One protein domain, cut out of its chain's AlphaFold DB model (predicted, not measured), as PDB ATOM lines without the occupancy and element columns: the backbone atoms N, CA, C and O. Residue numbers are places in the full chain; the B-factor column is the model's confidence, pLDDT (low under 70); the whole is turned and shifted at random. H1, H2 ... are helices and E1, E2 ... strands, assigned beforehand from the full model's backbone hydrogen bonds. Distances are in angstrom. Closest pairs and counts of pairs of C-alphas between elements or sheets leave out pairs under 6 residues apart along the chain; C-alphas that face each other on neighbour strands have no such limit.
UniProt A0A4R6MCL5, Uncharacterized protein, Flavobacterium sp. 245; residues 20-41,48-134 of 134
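What this domain is: This is residues 20 to 41 and 48 to 134 of the 134 residues of an uncharacterized protein of Flavobacterium sp. 245 (UniProt A0A4R6MCL5). One antiparallel sheet of eight strands curls like part of a barrel round a single helix, H1, which packs on its inner face; the long strands E2, E3 and E4 bend along their way. The printed part has 109 residues, with E1 to E8 and then H1 along the chain, and the sheet's order is E1 - E2 - E3 - E4 - E5 - E6 - E7 - E8. The class is mostly strand; the whole is compact, with a radius of gyration of the C-alphas of 13.2 A, and only just elongated, spanning 44 by 29 by 24 A.

How they stand to each other: Edge strand E1, residues 20 to 23, forms a hairpin with E2, residues 26 to 41; N 21 and O 28 are 2.8 A apart. E2 bends by 73 degrees at residue 32 and is antiparallel to its neighbour E3, residues 48 to 60, with N 34 and O 53 at 2.8 A. E3 begins a meander, each strand the antiparallel neighbour of the one before, with E4, residues 63 to 74, E5, 78 to 84, E6, 90 to 96, E7, 102 to 104, and edge strand E8, 107 to 109. Within hydrogen-bond range there are N 56 and O 68, 2.8 A, N 73 and O 80, 2.8 A, N 81 and O 93, 2.8 A, N 94 and O 103, 2.9 A, and N 102 and O 109, 2.9 A. H1, residues 117 to 132, is on one face of the twisted sheet, making two layers. Its closest C-alphas to E2 are Leu 126 and Val 28, 6.0 A, and to E6 Ser 124 and Val 93, 5.7 A. In H1 every O i to N i+4 pair is within hydrogen-bond range. E1 and E8 are apart.

Where its parts are: E1 begins at C-alpha 20, (5.403, -31.907, -2.754). E2 is 39.5 A long, E3 36.7 A and E4 30.7 A. H1, 22.4 A long, ends at C-alpha 132, (6.629, -16.958, -14.501).

The domain as a whole: The C-alphas of Glu 41 and Lys 61 are the two farthest apart, 45.2 A. Residues 42 to 47 are not printed; C-alphas 41 and 48 are 8.9 A apart across the cut. Of the links printed whole, E8 to H1 is short and the others are tight. Residues 85 to 88 have pLDDT under 70.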
ATOM      1  N   THR A  20       4.719 -33.204  -2.724       94.31
ATOM      2  CA  THR A  20       5.403 -31.907  -2.754       94.31
ATOM      3  C   THR A  20       6.806 -32.037  -3.329       94.31
ATOM      4  O   THR A  20       7.509 -33.011  -3.053       94.31
ATOM      5  N   LYS A  21       7.234 -31.032  -4.094       94.69
ATOM      6  CA  LYS A  21       8.601 -30.892  -4.600       94.69
ATOM      7  C   LYS A  21       9.078 -29.449  -4.479       94.69
ATOM      8  O   LYS A  21       8.285 -28.534  -4.668       94.69
ATOM      9  N   SER A  22      10.365 -29.257  -4.204       94.00
ATOM     10  CA  SER A  22      10.974 -27.930  -4.043       94.00
ATOM     11  C   SER A  22      12.216 -27.765  -4.920       94.00
ATOM     12  O   SER A  22      12.939 -28.735  -5.150       94.00
ATOM     13  N   SER A  23      12.466 -26.538  -5.376       92.69
ATOM     14  CA  SER A  23      13.683 -26.101  -6.075       92.69
ATOM     15  C   SER A  23      13.906 -24.613  -5.801       92.69
ATOM     16  O   SER A  23      13.015 -23.794  -6.028       92.69
ATOM     17  N   GLY A  24      15.088 -24.267  -5.284       92.38
ATOM     18  CA  GLY A  24      15.401 -22.898  -4.871       92.38
ATOM     19  C   GLY A  24      14.372 -22.343  -3.882       92.38
ATOM     20  O   GLY A  24      14.067 -22.973  -2.871       92.38
ATOM     21  N   ASP A  25      13.822 -21.173  -4.204       96.00
ATOM     22  CA  ASP A  25      12.799 -20.495  -3.401       96.00
ATOM     23  C   ASP A  25      11.386 -21.072  -3.579       96.00
ATOM     24  O   ASP A  25      10.470 -20.661  -2.861       96.00
ATOM     25  N   TYR A  26      11.179 -21.985  -4.528       96.62
ATOM     26  CA  TYR A  26       9.855 -22.480  -4.885       96.62
ATOM     27  C   TYR A  26       9.580 -23.863  -4.304       96.62
ATOM     28  O   TYR A  26      10.449 -24.740  -4.276       96.62
ATOM     29  N   SER A  27       8.331 -24.087  -3.907       97.06
ATOM     30  CA  SER A  27       7.792 -25.427  -3.697       97.06
ATOM     31  C   SER A  27       6.417 -25.571  -4.331       97.06
ATOM     32  O   SER A  27       5.626 -24.631  -4.388       97.06
ATOM     33  N   VAL A  28       6.141 -26.766  -4.836       96.69
ATOM     34  CA  VAL A  28       4.894 -27.129  -5.499       96.69
ATOM     35  C   VAL A  28       4.316 -28.341  -4.810       96.69
ATOM     36  O   VAL A  28       5.016 -29.331  -4.615       96.69
ATOM     37  N   THR A  29       3.029 -28.279  -4.501       97.19
ATOM     38  CA  THR A  29       2.261 -29.408  -3.983       97.19
ATOM     39  C   THR A  29       1.155 -29.760  -4.962       97.19
ATOM     40  O   THR A  29       0.396 -28.874  -5.337       97.19
ATOM     41  N   ILE A  30       1.017 -31.034  -5.330       96.62
ATOM     42  CA  ILE A  30      -0.145 -31.552  -6.064       96.62
ATOM     43  C   ILE A  30      -1.025 -32.408  -5.155       96.62
ATOM     44  O   ILE A  30      -0.534 -33.112  -4.272       96.62
ATOM     45  N   SER A  31      -2.335 -32.357  -5.368       95.94
ATOM     46  CA  SER A  31      -3.320 -33.102  -4.578       95.94
ATOM     47  C   SER A  31      -4.555 -33.458  -5.404       95.94
ATOM     48  O   SER A  31      -4.757 -32.926  -6.497       95.94
ATOM     49  N   ASN A  32      -5.380 -34.372  -4.880       93.88
ATOM     50  CA  ASN A  32      -6.602 -34.860  -5.533       93.88
ATOM     51  C   ASN A  32      -6.354 -35.340  -6.971       93.88
ATOM     52  O   ASN A  32      -7.159 -35.091  -7.867       93.88
ATOM     53  N   VAL A  33      -5.211 -35.994  -7.197       93.81
ATOM     54  CA  VAL A  33      -4.846 -36.491  -8.521       93.81
ATOM     55  C   VAL A  33      -5.755 -37.666  -8.870       93.81
ATOM     56  O   VAL A  33      -5.781 -38.676  -8.170       93.81
ATOM     57  N   THR A  34      -6.497 -37.519  -9.958       94.00
ATOM     58  CA  THR A  34      -7.331 -38.558 -10.562       94.00
ATOM     59  C   THR A  34      -6.736 -38.963 -11.901       94.00
ATOM     60  O   THR A  34      -6.076 -38.159 -12.564       94.00
ATOM     61  N   THR A  35      -6.965 -40.211 -12.303       93.56
ATOM     62  CA  THR A  35      -6.467 -40.748 -13.570       93.56
ATOM     63  C   THR A  35      -7.606 -41.405 -14.333       93.56
ATOM     64  O   THR A  35      -8.353 -42.204 -13.773       93.56
ATOM     65  N   ALA A  36      -7.718 -41.088 -15.620       91.19
ATOM     66  CA  ALA A  36      -8.679 -41.690 -16.530       91.19
ATOM     67  C   ALA A  36      -7.981 -42.103 -17.826       91.19
ATOM     68  O   ALA A  36      -7.243 -41.321 -18.430       91.19
ATOM     69  N   GLN A  37      -8.231 -43.327 -18.279       91.38
ATOM     70  CA  GLN A  37      -7.762 -43.777 -19.581       91.38
ATOM     71  C   GLN A  37      -8.740 -43.318 -20.664       91.38
ATOM     72  O   GLN A  37      -9.945 -43.518 -20.542       91.38
ATOM     73  N   SER A  38      -8.217 -42.717 -21.728       83.94
ATOM     74  CA  SER A  38      -8.984 -42.379 -22.926       83.94
ATOM     75  C   SER A  38      -8.342 -43.018 -24.146       83.94
ATOM     76  O   SER A  38      -7.121 -42.964 -24.303       83.94
ATOM     77  N   SER A  39      -9.161 -43.552 -25.039       85.88
ATOM     78  CA  SER A  39      -8.742 -43.998 -26.364       85.88
ATOM     79  C   SER A  39      -9.231 -43.028 -27.434       85.88
ATOM     80  O   SER A  39     -10.298 -42.434 -27.289       85.88
ATOM     81  N   GLY A  40      -8.471 -42.894 -28.513       81.62
ATOM     82  CA  GLY A  40      -8.892 -42.186 -29.715       81.62
ATOM     83  C   GLY A  40      -8.332 -42.854 -30.961       81.62
ATOM     84  O   GLY A  40      -7.497 -43.752 -30.869       81.62
ATOM     85  N   GLU A  41      -8.789 -42.397 -32.117       83.69
ATOM     86  CA  GLU A  41      -8.311 -42.843 -33.418       83.69
ATOM     87  C   GLU A  41      -7.899 -41.615 -34.226       83.69
ATOM     88  O   GLU A  41      -8.620 -40.617 -34.276       83.69
ATOM     89  N   SER A  48      -4.043 -45.079 -27.092       84.56
ATOM     90  CA  SER A  48      -4.468 -44.981 -25.697       84.56
ATOM     91  C   SER A  48      -3.635 -43.917 -24.997       84.56
ATOM     92  O   SER A  48      -2.422 -43.837 -25.203       84.56
ATOM     93  N   ARG A  49      -4.282 -43.085 -24.185       86.38
ATOM     94  CA  ARG A  49      -3.638 -42.044 -23.382       86.38
ATOM     95  C   ARG A  49      -4.163 -42.112 -21.956       86.38
ATOM     96  O   ARG A  49      -5.328 -42.441 -21.726       86.38
ATOM     97  N   LEU A  50      -3.295 -41.781 -21.007       92.69
ATOM     98  CA  LEU A  50      -3.690 -41.590 -19.615       92.69
ATOM     99  C   LEU A  50      -3.821 -40.094 -19.353       92.69
ATOM    100  O   LEU A  50      -2.867 -39.340 -19.544       92.69
ATOM    101  N   ASN A  51      -5.006 -39.687 -18.921       92.81
ATOM    102  CA  ASN A  51      -5.300 -38.329 -18.498       92.81
ATOM    103  C   ASN A  51      -5.201 -38.259 -16.986       92.81
ATOM    104  O   ASN A  51      -5.761 -39.104 -16.289       92.81
ATOM    105  N   TYR A  52      -4.537 -37.228 -16.499       94.69
ATOM    106  CA  TYR A  52      -4.437 -36.894 -15.093       94.69
ATOM    107  C   TYR A  52      -5.103 -35.543 -14.883       94.69
ATOM    108  O   TYR A  52      -4.947 -34.642 -15.706       94.69
ATOM    109  N   LYS A  53      -5.834 -35.398 -13.785       94.69
ATOM    110  CA  LYS A  53      -6.359 -34.109 -13.328       94.69
ATOM    111  C   LYS A  53      -6.148 -33.989 -11.836       94.69
ATOM    112  O   LYS A  53      -6.225 -34.996 -11.135       94.69
ATOM    113  N   GLY A  54      -5.916 -32.786 -11.348       94.88
ATOM    114  CA  GLY A  54      -5.791 -32.547  -9.921       94.88
ATOM    115  C   GLY A  54      -5.660 -31.071  -9.613       94.88
ATOM    116  O   GLY A  54      -5.864 -30.222 -10.471       94.88
ATOM    117  N   ASN A  55      -5.292 -30.786  -8.373       95.50
ATOM    118  CA  ASN A  55      -5.038 -29.434  -7.898       95.50
ATOM    119  C   ASN A  55      -3.551 -29.263  -7.635       95.50
ATOM    120  O   ASN A  55      -2.893 -30.212  -7.194       95.50
ATOM    121  N   TYR A  56      -3.046 -28.052  -7.825       95.75
ATOM    122  CA  TYR A  56      -1.701 -27.677  -7.429       95.75
ATOM    123  C   TYR A  56      -1.702 -26.423  -6.559       95.75
ATOM    124  O   TYR A  56      -2.595 -25.583  -6.642       95.75
ATOM    125  N   ILE A  57      -0.668 -26.288  -5.736       96.50
ATOM    126  CA  ILE A  57      -0.362 -25.080  -4.972       96.50
ATOM    127  C   ILE A  57       1.111 -24.748  -5.189       96.50
ATOM    128  O   ILE A  57       1.956 -25.632  -5.055       96.50
ATOM    129  N   ILE A  58       1.411 -23.486  -5.499       96.31
ATOM    130  CA  ILE A  58       2.780 -22.966  -5.599       96.31
ATOM    131  C   ILE A  58       3.051 -22.075  -4.392       96.31
ATOM    132  O   ILE A  58       2.257 -21.184  -4.068       96.31
ATOM    133  N   TYR A  59       4.205 -22.281  -3.770       97.31
ATOM    134  CA  TYR A  59       4.756 -21.425  -2.733       97.31
ATOM    135  C   TYR A  59       6.076 -20.810  -3.205       97.31
ATOM    136  O   TYR A  59       6.876 -21.488  -3.847       97.31
ATOM    137  N   LYS A  60       6.328 -19.549  -2.837       96.94
ATOM    138  CA  LYS A  60       7.630 -18.871  -2.969       96.94
ATOM    139  C   LYS A  60       8.069 -18.424  -1.579       96.94
ATOM    140  O   LYS A  60       7.332 -17.707  -0.905       96.94
ATOM    141  N   LYS A  61       9.231 -18.889  -1.114       95.75
ATOM    142  CA  LYS A  61       9.761 -18.637   0.243       95.75
ATOM    143  C   LYS A  61       8.742 -18.942   1.355       95.75
ATOM    144  O   LYS A  61       8.623 -18.207   2.328       95.75
ATOM    145  N   GLY A  62       7.964 -20.013   1.180       94.38
ATOM    146  CA  GLY A  62       6.934 -20.452   2.128       94.38
ATOM    147  C   GLY A  62       5.587 -19.718   2.039       94.38
ATOM    148  O   GLY A  62       4.614 -20.188   2.624       94.38
ATOM    149  N   ALA A  63       5.479 -18.622   1.281       97.00
ATOM    150  CA  ALA A  63       4.210 -17.935   1.050       97.00
ATOM    151  C   ALA A  63       3.464 -18.550  -0.141       97.00
ATOM    152  O   ALA A  63       4.058 -18.764  -1.198       97.00
ATOM    153  N   LYS A  64       2.161 -18.821   0.011       96.69
ATOM    154  CA  LYS A  64       1.313 -19.317  -1.085       96.69
ATOM    155  C   LYS A  64       1.134 -18.219  -2.135       96.69
ATOM    156  O   LYS A  64       0.612 -17.161  -1.799       96.69
ATOM    157  N   ILE A  65       1.502 -18.494  -3.386       94.75
ATOM    158  CA  ILE A  65       1.389 -17.530  -4.497       94.75
ATOM    159  C   ILE A  65       0.405 -17.957  -5.592       94.75
ATOM    160  O   ILE A  65      -0.111 -17.100  -6.299       94.75
ATOM    161  N   ALA A  66       0.094 -19.251  -5.715       93.00
ATOM    162  CA  ALA A  66      -0.923 -19.747  -6.645       93.00
ATOM    163  C   ALA A  66      -1.573 -21.031  -6.120       93.00
ATOM    164  O   ALA A  66      -0.951 -21.784  -5.369       93.00
ATOM    165  N   SER A  67      -2.822 -21.280  -6.510       93.75
ATOM    166  CA  SER A  67      -3.567 -22.498  -6.177       93.75
ATOM    167  C   SER A  67      -4.667 -22.701  -7.209       93.75
ATOM    168  O   SER A  67      -5.644 -21.967  -7.144       93.75
ATOM    169  N   GLN A  68      -4.502 -23.647  -8.132       93.69
ATOM    170  CA  GLN A  68      -5.424 -23.882  -9.252       93.69
ATOM    171  C   GLN A  68      -5.474 -25.375  -9.619       93.69
ATOM    172  O   GLN A  68      -4.809 -26.210  -8.996       93.69
ATOM    173  N   GLU A  69      -6.260 -25.719 -10.634       94.69
ATOM    174  CA  GLU A  69      -6.289 -27.055 -11.225       94.69
ATOM    175  C   GLU A  69      -5.177 -27.252 -12.265       94.69
ATOM    176  O   GLU A  69      -4.682 -26.310 -12.880       94.69
ATOM    177  N   PHE A  70      -4.793 -28.505 -12.486       95.00
ATOM    178  CA  PHE A  70      -3.975 -28.902 -13.627       95.00
ATOM    179  C   PHE A  70      -4.624 -30.075 -14.355       95.00
ATOM    180  O   PHE A  70      -5.355 -30.887 -13.770       95.00
ATOM    181  N   SER A  71      -4.265 -30.227 -15.625       94.88
ATOM    182  CA  SER A  71      -4.470 -31.472 -16.356       94.88
ATOM    183  C   SER A  71      -3.171 -31.922 -17.008       94.88
ATOM    184  O   SER A  71      -2.328 -31.111 -17.373       94.88
ATOM    185  N   ALA A  72      -2.976 -33.229 -17.131       95.62
ATOM    186  CA  ALA A  72      -1.835 -33.773 -17.844       95.62
ATOM    187  C   ALA A  72      -2.247 -34.941 -18.725       95.62
ATOM    188  O   ALA A  72      -3.084 -35.765 -18.355       95.62
ATOM    189  N   LEU A  73      -1.615 -35.030 -19.885       94.12
ATOM    190  CA  LEU A  73      -1.839 -36.075 -20.863       94.12
ATOM    191  C   LEU A  73      -0.537 -36.844 -21.062       94.12
ATOM    192  O   LEU A  73       0.440 -36.315 -21.595       94.12
ATOM    193  N   LYS A  74      -0.528 -38.114 -20.658       94.06
ATOM    194  CA  LYS A  74       0.587 -39.029 -20.898       94.06
ATOM    195  C   LYS A  74       0.361 -39.791 -22.201       94.06
ATOM    196  O   LYS A  74      -0.515 -40.658 -22.280       94.06
ATOM    197  N   GLY A  75       1.168 -39.462 -23.202       90.06
ATOM    198  CA  GLY A  75       1.358 -40.260 -24.406       90.06
ATOM    199  C   GLY A  75       2.502 -41.265 -24.248       90.06
ATOM    200  O   GLY A  75       3.006 -41.497 -23.151       90.06
ATOM    201  N   LYS A  76       2.912 -41.866 -25.370       87.50
ATOM    202  CA  LYS A  76       4.002 -42.851 -25.405       87.50
ATOM    203  C   LYS A  76       5.369 -42.211 -25.128       87.50
ATOM    204  O   LYS A  76       6.084 -42.678 -24.251       87.50
ATOM    205  N   ASN A  77       5.685 -41.141 -25.858       91.00
ATOM    206  CA  ASN A  77       6.997 -40.487 -25.822       91.00
ATOM    207  C   ASN A  77       6.960 -39.105 -25.169       91.00
ATOM    208  O   ASN A  77       8.001 -38.546 -24.860       91.00
ATOM    209  N   VAL A  78       5.767 -38.555 -24.941       93.88
ATOM    210  CA  VAL A  78       5.591 -37.194 -24.436       93.88
ATOM    211  C   VAL A  78       4.524 -37.183 -23.349       93.88
ATOM    212  O   VAL A  78       3.481 -37.832 -23.479       93.88
ATOM    213  N   THR A  79       4.768 -36.420 -22.289       95.94
ATOM    214  CA  THR A  79       3.739 -35.982 -21.347       95.94
ATOM    215  C   THR A  79       3.572 -34.478 -21.479       95.94
ATOM    216  O   THR A  79       4.542 -33.747 -21.348       95.94
ATOM    217  N   THR A  80       2.347 -34.013 -21.694       96.19
ATOM    218  CA  THR A  80       2.026 -32.580 -21.621       96.19
ATOM    219  C   THR A  80       1.307 -32.300 -20.314       96.19
ATOM    220  O   THR A  80       0.474 -33.099 -19.880       96.19
ATOM    221  N   VAL A  81       1.647 -31.191 -19.669       97.12
ATOM    222  CA  VAL A  81       1.031 -30.727 -18.425       97.12
ATOM    223  C   VAL A  81       0.493 -29.332 -18.685       97.12
ATOM    224  O   VAL A  81       1.259 -28.389 -18.862       97.12
ATOM    225  N   ASN A  82      -0.828 -29.216 -18.729       95.44
ATOM    226  CA  ASN A  82      -1.521 -27.945 -18.811       95.44
ATOM    227  C   ASN A  82      -1.762 -27.422 -17.388       95.44
ATOM    228  O   ASN A  82      -2.440 -28.056 -16.572       95.44
ATOM    229  N   ILE A  83      -1.148 -26.280 -17.108       93.19
ATOM    230  CA  ILE A  83      -1.171 -25.570 -15.839       93.19
ATOM    231  C   ILE A  83      -2.151 -24.415 -16.014       93.19
ATOM    232  O   ILE A  83      -1.809 -23.395 -16.621       93.19
ATOM    233  N   SER A  84      -3.376 -24.595 -15.525       82.62
ATOM    234  CA  SER A  84      -4.422 -23.585 -15.654       82.62
ATOM    235  C   SER A  84      -4.064 -22.353 -14.828       82.62
ATOM    236  O   SER A  84      -3.795 -22.452 -13.630       82.62
ATOM    237  N   PHE A  85      -4.066 -21.185 -15.463       68.19
ATOM    238  CA  PHE A  85      -3.941 -19.903 -14.772       68.19
ATOM    239  C   PHE A  85      -5.327 -19.363 -14.389       68.19
ATOM    240  O   PHE A  85      -5.482 -18.821 -13.294       68.19
ATOM    241  N   ASP A  86      -6.335 -19.594 -15.237       67.62
ATOM    242  CA  ASP A  86      -7.755 -19.315 -15.003       67.62
ATOM    243  C   ASP A  86      -8.652 -20.360 -15.713       67.62
ATOM    244  O   ASP A  86      -8.151 -21.340 -16.267       67.62
ATOM    245  N   ASP A  87      -9.976 -20.169 -15.686       62.47
ATOM    246  CA  ASP A  87     -10.966 -21.096 -16.269       62.47
ATOM    247  C   ASP A  87     -10.880 -21.226 -17.808       62.47
ATOM    248  O   ASP A  87     -11.457 -22.143 -18.397       62.47
ATOM    249  N   SER A  88     -10.184 -20.305 -18.475       66.00
ATOM    250  CA  SER A  88     -10.108 -20.164 -19.934       66.00
ATOM    251  C   SER A  88      -8.685 -20.211 -20.499       66.00
ATOM    252  O   SER A  88      -8.515 -20.402 -21.705       66.00
ATOM    253  N   SER A  89      -7.662 -20.052 -19.657       74.12
ATOM    254  CA  SER A  89      -6.266 -19.930 -20.059       74.12
ATOM    255  C   SER A  89      -5.347 -20.823 -19.224       74.12
ATOM    256  O   SER A  89      -5.505 -21.009 -18.014       74.12
ATOM    257  N   GLY A  90      -4.350 -21.399 -19.892       81.81
ATOM    258  CA  GLY A  90      -3.386 -22.286 -19.266       81.81
ATOM    259  C   GLY A  90      -2.076 -22.308 -20.032       81.81
ATOM    260  O   GLY A  90      -2.026 -22.061 -21.237       81.81
ATOM    261  N   ASN A  91      -1.011 -22.611 -19.307       90.69
ATOM    262  CA  ASN A  91       0.333 -22.745 -19.840       90.69
ATOM    263  C   ASN A  91       0.676 -24.228 -19.948       90.69
ATOM    264  O   ASN A  91       0.447 -24.985 -19.007       90.69
ATOM    265  N   THR A  92       1.199 -24.660 -21.093       95.31
ATOM    266  CA  THR A  92       1.554 -26.069 -21.292       95.31
ATOM    267  C   THR A  92       3.052 -26.245 -21.175       95.31
ATOM    268  O   THR A  92       3.800 -25.612 -21.911       95.31
ATOM    269  N   VAL A  93       3.466 -27.128 -20.275       97.00
ATOM    270  CA  VAL A  93       4.836 -27.633 -20.209       97.00
ATOM    271  C   VAL A  93       4.853 -29.026 -20.824       97.00
ATOM    272  O   VAL A  93       4.001 -29.868 -20.513       97.00
ATOM    273  N   THR A  94       5.825 -29.273 -21.688       97.44
ATOM    274  CA  THR A  94       5.993 -30.553 -22.376       97.44
ATOM    275  C   THR A  94       7.197 -31.282 -21.801       97.44
ATOM    276  O   THR A  94       8.255 -30.693 -21.638       97.44
ATOM    277  N   TYR A  95       7.058 -32.569 -21.496       97.38
ATOM    278  CA  TYR A  95       8.164 -33.441 -21.116       97.38
ATOM    279  C   TYR A  95       8.339 -34.543 -22.152       97.38
ATOM    280  O   TYR A  95       7.429 -35.354 -22.364       97.38
ATOM    281  N   ASP A  96       9.516 -34.589 -22.760       95.88
ATOM    282  CA  ASP A  96       9.917 -35.639 -23.687       95.88
ATOM    283  C   ASP A  96      10.602 -36.780 -22.914       95.88
ATOM    284  O   ASP A  96      11.578 -36.579 -22.191       95.88
ATOM    285  N   HIS A  97      10.073 -38.001 -23.029       92.19
ATOM    286  CA  HIS A  97      10.560 -39.165 -22.276       92.19
ATOM    287  C   HIS A  97      11.855 -39.755 -22.848       92.19
ATOM    288  O   HIS A  97      12.546 -40.479 -22.126       92.19
ATOM    289  N   GLU A  98      12.187 -39.469 -24.107       92.38
ATOM    290  CA  GLU A  98      13.403 -39.962 -24.761       92.38
ATOM    291  C   GLU A  98      14.605 -39.086 -24.381       92.38
ATOM    292  O   GLU A  98      15.618 -39.591 -23.889       92.38
ATOM    293  N   THR A  99      14.467 -37.769 -24.532       93.75
ATOM    294  CA  THR A  99      15.511 -36.775 -24.231       93.75
ATOM    295  C   THR A  99      15.533 -36.348 -22.764       93.75
ATOM    296  O   THR A  99      16.562 -35.883 -22.271       93.75
ATOM    297  N   LYS A 100      14.428 -36.561 -22.037       94.62
ATOM    298  CA  LYS A 100      14.231 -36.177 -20.628       94.62
ATOM    299  C   LYS A 100      14.283 -34.669 -20.392       94.62
ATOM    300  O   LYS A 100      14.670 -34.217 -19.309       94.62
ATOM    301  N   LEU A 101      13.904 -33.900 -21.404       95.88
ATOM    302  CA  LEU A 101      13.850 -32.448 -21.353       95.88
ATOM    303  C   LEU A 101      12.422 -31.975 -21.101       95.88
ATOM    304  O   LEU A 101      11.453 -32.569 -21.579       95.88
ATOM    305  N   TYR A 102      12.322 -30.908 -20.315       96.94
ATOM    306  CA  TYR A 102      11.112 -30.122 -20.145       96.94
ATOM    307  C   TYR A 102      11.199 -28.913 -21.062       96.94
ATOM    308  O   TYR A 102      12.201 -28.208 -21.008       96.94
ATOM    309  N   GLU A 103      10.161 -28.663 -21.847       96.94
ATOM    310  CA  GLU A 103      10.017 -27.479 -22.688       96.94
ATOM    311  C   GLU A 103       8.876 -26.611 -22.156       96.94
ATOM    312  O   GLU A 103       7.781 -27.110 -21.867       96.94
ATOM    313  N   PHE A 104       9.147 -25.317 -22.001       95.12
ATOM    314  CA  PHE A 104       8.139 -24.310 -21.706       95.12
ATOM    315  C   PHE A 104       8.491 -22.987 -22.392       95.12
ATOM    316  O   PHE A 104       9.557 -22.424 -22.152       95.12
ATOM    317  N   MET A 105       7.582 -22.470 -23.224       90.25
ATOM    318  CA  MET A 105       7.758 -21.214 -23.974       90.25
ATOM    319  C   MET A 105       9.026 -21.187 -24.851       90.25
ATOM    320  O   MET A 105       9.623 -20.129 -25.052       90.25
ATOM    321  N   GLY A 106       9.436 -22.340 -25.387       90.81
ATOM    322  CA  GLY A 106      10.648 -22.475 -26.199       90.81
ATOM    323  C   GLY A 106      11.954 -22.566 -25.401       90.81
ATOM    324  O   GLY A 106      13.014 -22.685 -26.012       90.81
ATOM    325  N   GLU A 107      11.906 -22.533 -24.065       93.44
ATOM    326  CA  GLU A 107      13.055 -22.849 -23.217       93.44
ATOM    327  C   GLU A 107      13.048 -24.334 -22.833       93.44
ATOM    328  O   GLU A 107      12.027 -24.869 -22.400       93.44
ATOM    329  N   GLU A 108      14.206 -24.989 -22.959       95.56
ATOM    330  CA  GLU A 108      14.398 -26.384 -22.566       95.56
ATOM    331  C   GLU A 108      15.239 -26.503 -21.291       95.56
ATOM    332  O   GLU A 108      16.270 -25.843 -21.127       95.56
ATOM    333  N   LYS A 109      14.841 -27.404 -20.388       93.81
ATOM    334  CA  LYS A 109      15.556 -27.665 -19.136       93.81
ATOM    335  C   LYS A 109      15.550 -29.143 -18.770       93.81
ATOM    336  O   LYS A 109      14.516 -29.809 -18.777       93.81
ATOM    337  N   ASN A 110      16.707 -29.655 -18.353       91.75
ATOM    338  CA  ASN A 110      16.804 -30.965 -17.713       91.75
ATOM    339  C   ASN A 110      16.645 -30.810 -16.191       91.75
ATOM    340  O   ASN A 110      17.488 -30.203 -15.532       91.75
ATOM    341  N   LEU A 111      15.569 -31.367 -15.631       84.88
ATOM    342  CA  LEU A 111      15.262 -31.339 -14.191       84.88
ATOM    343  C   LEU A 111      15.553 -32.682 -13.495       84.88
ATOM    344  O   LEU A 111      15.068 -32.952 -12.393       84.88
ATOM    345  N   GLY A 112      16.344 -33.535 -14.148       78.94
ATOM    346  CA  GLY A 112      16.671 -34.883 -13.705       78.94
ATOM    347  C   GLY A 112      15.614 -35.929 -14.073       78.94
ATOM    348  O   GLY A 112      14.536 -35.640 -14.597       78.94
ATOM    349  N   ASN A 113      15.934 -37.192 -13.780       73.88
ATOM    350  CA  ASN A 113      15.058 -38.320 -14.097       73.88
ATOM    351  C   ASN A 113      13.737 -38.233 -13.318       73.88
ATOM    352  O   ASN A 113      13.726 -38.244 -12.087       73.88
ATOM    353  N   SER A 114      12.627 -38.248 -14.050       87.62
ATOM    354  CA  SER A 114      11.273 -38.352 -13.498       87.62
ATOM    355  C   SER A 114      10.808 -39.796 -13.644       87.62
ATOM    356  O   SER A 114      10.753 -40.317 -14.756       87.62
ATOM    357  N   LYS A 115      10.567 -40.487 -12.524       85.50
ATOM    358  CA  LYS A 115      10.298 -41.935 -12.533       85.50
ATOM    359  C   LYS A 115       8.824 -42.228 -12.776       85.50
ATOM    360  O   LYS A 115       8.490 -43.261 -13.355       85.50
ATOM    361  N   LYS A 116       7.950 -41.337 -12.309       92.06
ATOM    362  CA  LYS A 116       6.496 -41.445 -12.431       92.06
ATOM    363  C   LYS A 116       5.908 -40.198 -13.081       92.06
ATOM    364  O   LYS A 116       6.550 -39.156 -13.158       92.06
ATOM    365  N   THR A 117       4.669 -40.301 -13.555       93.50
ATOM    366  CA  THR A 117       3.994 -39.174 -14.214       93.50
ATOM    367  C   THR A 117       3.683 -38.047 -13.233       93.50
ATOM    368  O   THR A 117       3.736 -36.885 -13.609       93.50
ATOM    369  N   GLU A 118       3.468 -38.365 -11.962       94.81
ATOM    370  CA  GLU A 118       3.336 -37.395 -10.877       94.81
ATOM    371  C   GLU A 118       4.623 -36.577 -10.680       94.81
ATOM    372  O   GLU A 118       4.539 -35.368 -10.474       94.81
ATOM    373  N   ASP A 119       5.805 -37.193 -10.836       95.12
ATOM    374  CA  ASP A 119       7.084 -36.467 -10.812       95.12
ATOM    375  C   ASP A 119       7.170 -35.489 -11.988       95.12
ATOM    376  O   ASP A 119       7.624 -34.358 -11.819       95.12
ATOM    377  N   VAL A 120       6.715 -35.923 -13.171       96.62
ATOM    378  CA  VAL A 120       6.665 -35.084 -14.376       96.62
ATOM    379  C   VAL A 120       5.733 -33.893 -14.172       96.62
ATOM    380  O   VAL A 120       6.103 -32.768 -14.496       96.62
ATOM    381  N   ILE A 121       4.556 -34.111 -13.584       97.19
ATOM    382  CA  ILE A 121       3.598 -33.047 -13.256       97.19
ATOM    383  C   ILE A 121       4.214 -32.053 -12.262       97.19
ATOM    384  O   ILE A 121       4.202 -30.850 -12.517       97.19
ATOM    385  N   LEU A 122       4.798 -32.543 -11.163       96.56
ATOM    386  CA  LEU A 122       5.450 -31.699 -10.155       96.56
ATOM    387  C   LEU A 122       6.576 -30.855 -10.755       96.56
ATOM    388  O   LEU A 122       6.628 -29.650 -10.524       96.56
ATOM    389  N   ASN A 123       7.458 -31.477 -11.538       96.75
ATOM    390  CA  ASN A 123       8.557 -30.786 -12.209       96.75
ATOM    391  C   ASN A 123       8.065 -29.750 -13.216       96.75
ATOM    392  O   ASN A 123       8.630 -28.664 -13.281       96.75
ATOM    393  N   SER A 124       7.007 -30.064 -13.962       96.94
ATOM    394  CA  SER A 124       6.420 -29.148 -14.937       96.94
ATOM    395  C   SER A 124       5.904 -27.877 -14.265       96.94
ATOM    396  O   SER A 124       6.248 -26.770 -14.669       96.94
ATOM    397  N   ILE A 125       5.138 -28.030 -13.183       96.38
ATOM    398  CA  ILE A 125       4.588 -26.895 -12.431       96.38
ATOM    399  C   ILE A 125       5.699 -26.104 -11.730       96.38
ATOM    400  O   ILE A 125       5.631 -24.879 -11.651       96.38
ATOM    401  N   LEU A 126       6.744 -26.781 -11.250       95.25
ATOM    402  CA  LEU A 126       7.904 -26.128 -10.649       95.25
ATOM    403  C   LEU A 126       8.684 -25.301 -11.677       95.25
ATOM    404  O   LEU A 126       9.032 -24.160 -11.390       95.25
ATOM    405  N   TYR A 127       8.901 -25.836 -12.880       95.50
ATOM    406  CA  TYR A 127       9.584 -25.115 -13.952       95.50
ATOM    407  C   TYR A 127       8.800 -23.880 -14.401       95.50
ATOM    408  O   TYR A 127       9.356 -22.787 -14.499       95.50
ATOM    409  N   TYR A 128       7.487 -24.038 -14.576       94.38
ATOM    410  CA  TYR A 128       6.565 -22.928 -14.799       94.38
ATOM    411  C   TYR A 128       6.694 -21.855 -13.707       94.38
ATOM    412  O   TYR A 128       6.802 -20.669 -14.018       94.38
ATOM    413  N   ALA A 129       6.732 -22.257 -12.431       93.62
ATOM    414  CA  ALA A 129       6.842 -21.320 -11.318       93.62
ATOM    415  C   ALA A 129       8.156 -20.521 -11.351       93.62
ATOM    416  O   ALA A 129       8.143 -19.306 -11.147       93.62
ATOM    417  N   GLU A 130       9.273 -21.195 -11.641       92.56
ATOM    418  CA  GLU A 130      10.602 -20.585 -11.767       92.56
ATOM    419  C   GLU A 130      10.669 -19.548 -12.898       92.56
ATOM    420  O   GLU A 130      11.402 -18.562 -12.781       92.56
ATOM    421  N   LEU A 131       9.916 -19.754 -13.984       90.81
ATOM    422  CA  LEU A 131       9.914 -18.857 -15.138       90.81
ATOM    423  C   LEU A 131       8.918 -17.700 -15.014       90.81
ATOM    424  O   LEU A 131       9.277 -16.571 -15.346       90.81
ATOM    425  N   MET A 132       7.710 -17.951 -14.505       90.19
ATOM    426  CA  MET A 132       6.629 -16.958 -14.501       90.19
ATOM    427  C   MET A 132       6.625 -16.027 -13.289       90.19
ATOM    428  O   MET A 132       6.133 -14.908 -13.393       90.19
ATOM    429  N   PHE A 133       7.156 -16.461 -12.142       86.62
ATOM    430  CA  PHE A 133       7.093 -15.687 -10.894       86.62
ATOM    431  C   PHE A 133       8.438 -15.103 -10.454       86.62
ATOM    432  O   PHE A 133       8.602 -14.863  -9.256       86.62
ATOM    433  N   LYS A 134       9.392 -14.905 -11.378       76.44
ATOM    434  CA  LYS A 134      10.742 -14.372 -11.095       76.44
ATOM    435  C   LYS A 134      10.712 -13.179 -10.132       76.44
ATOM    436  O   LYS A 134      10.010 -12.191 -10.419       76.44
TER     437      LYS A 134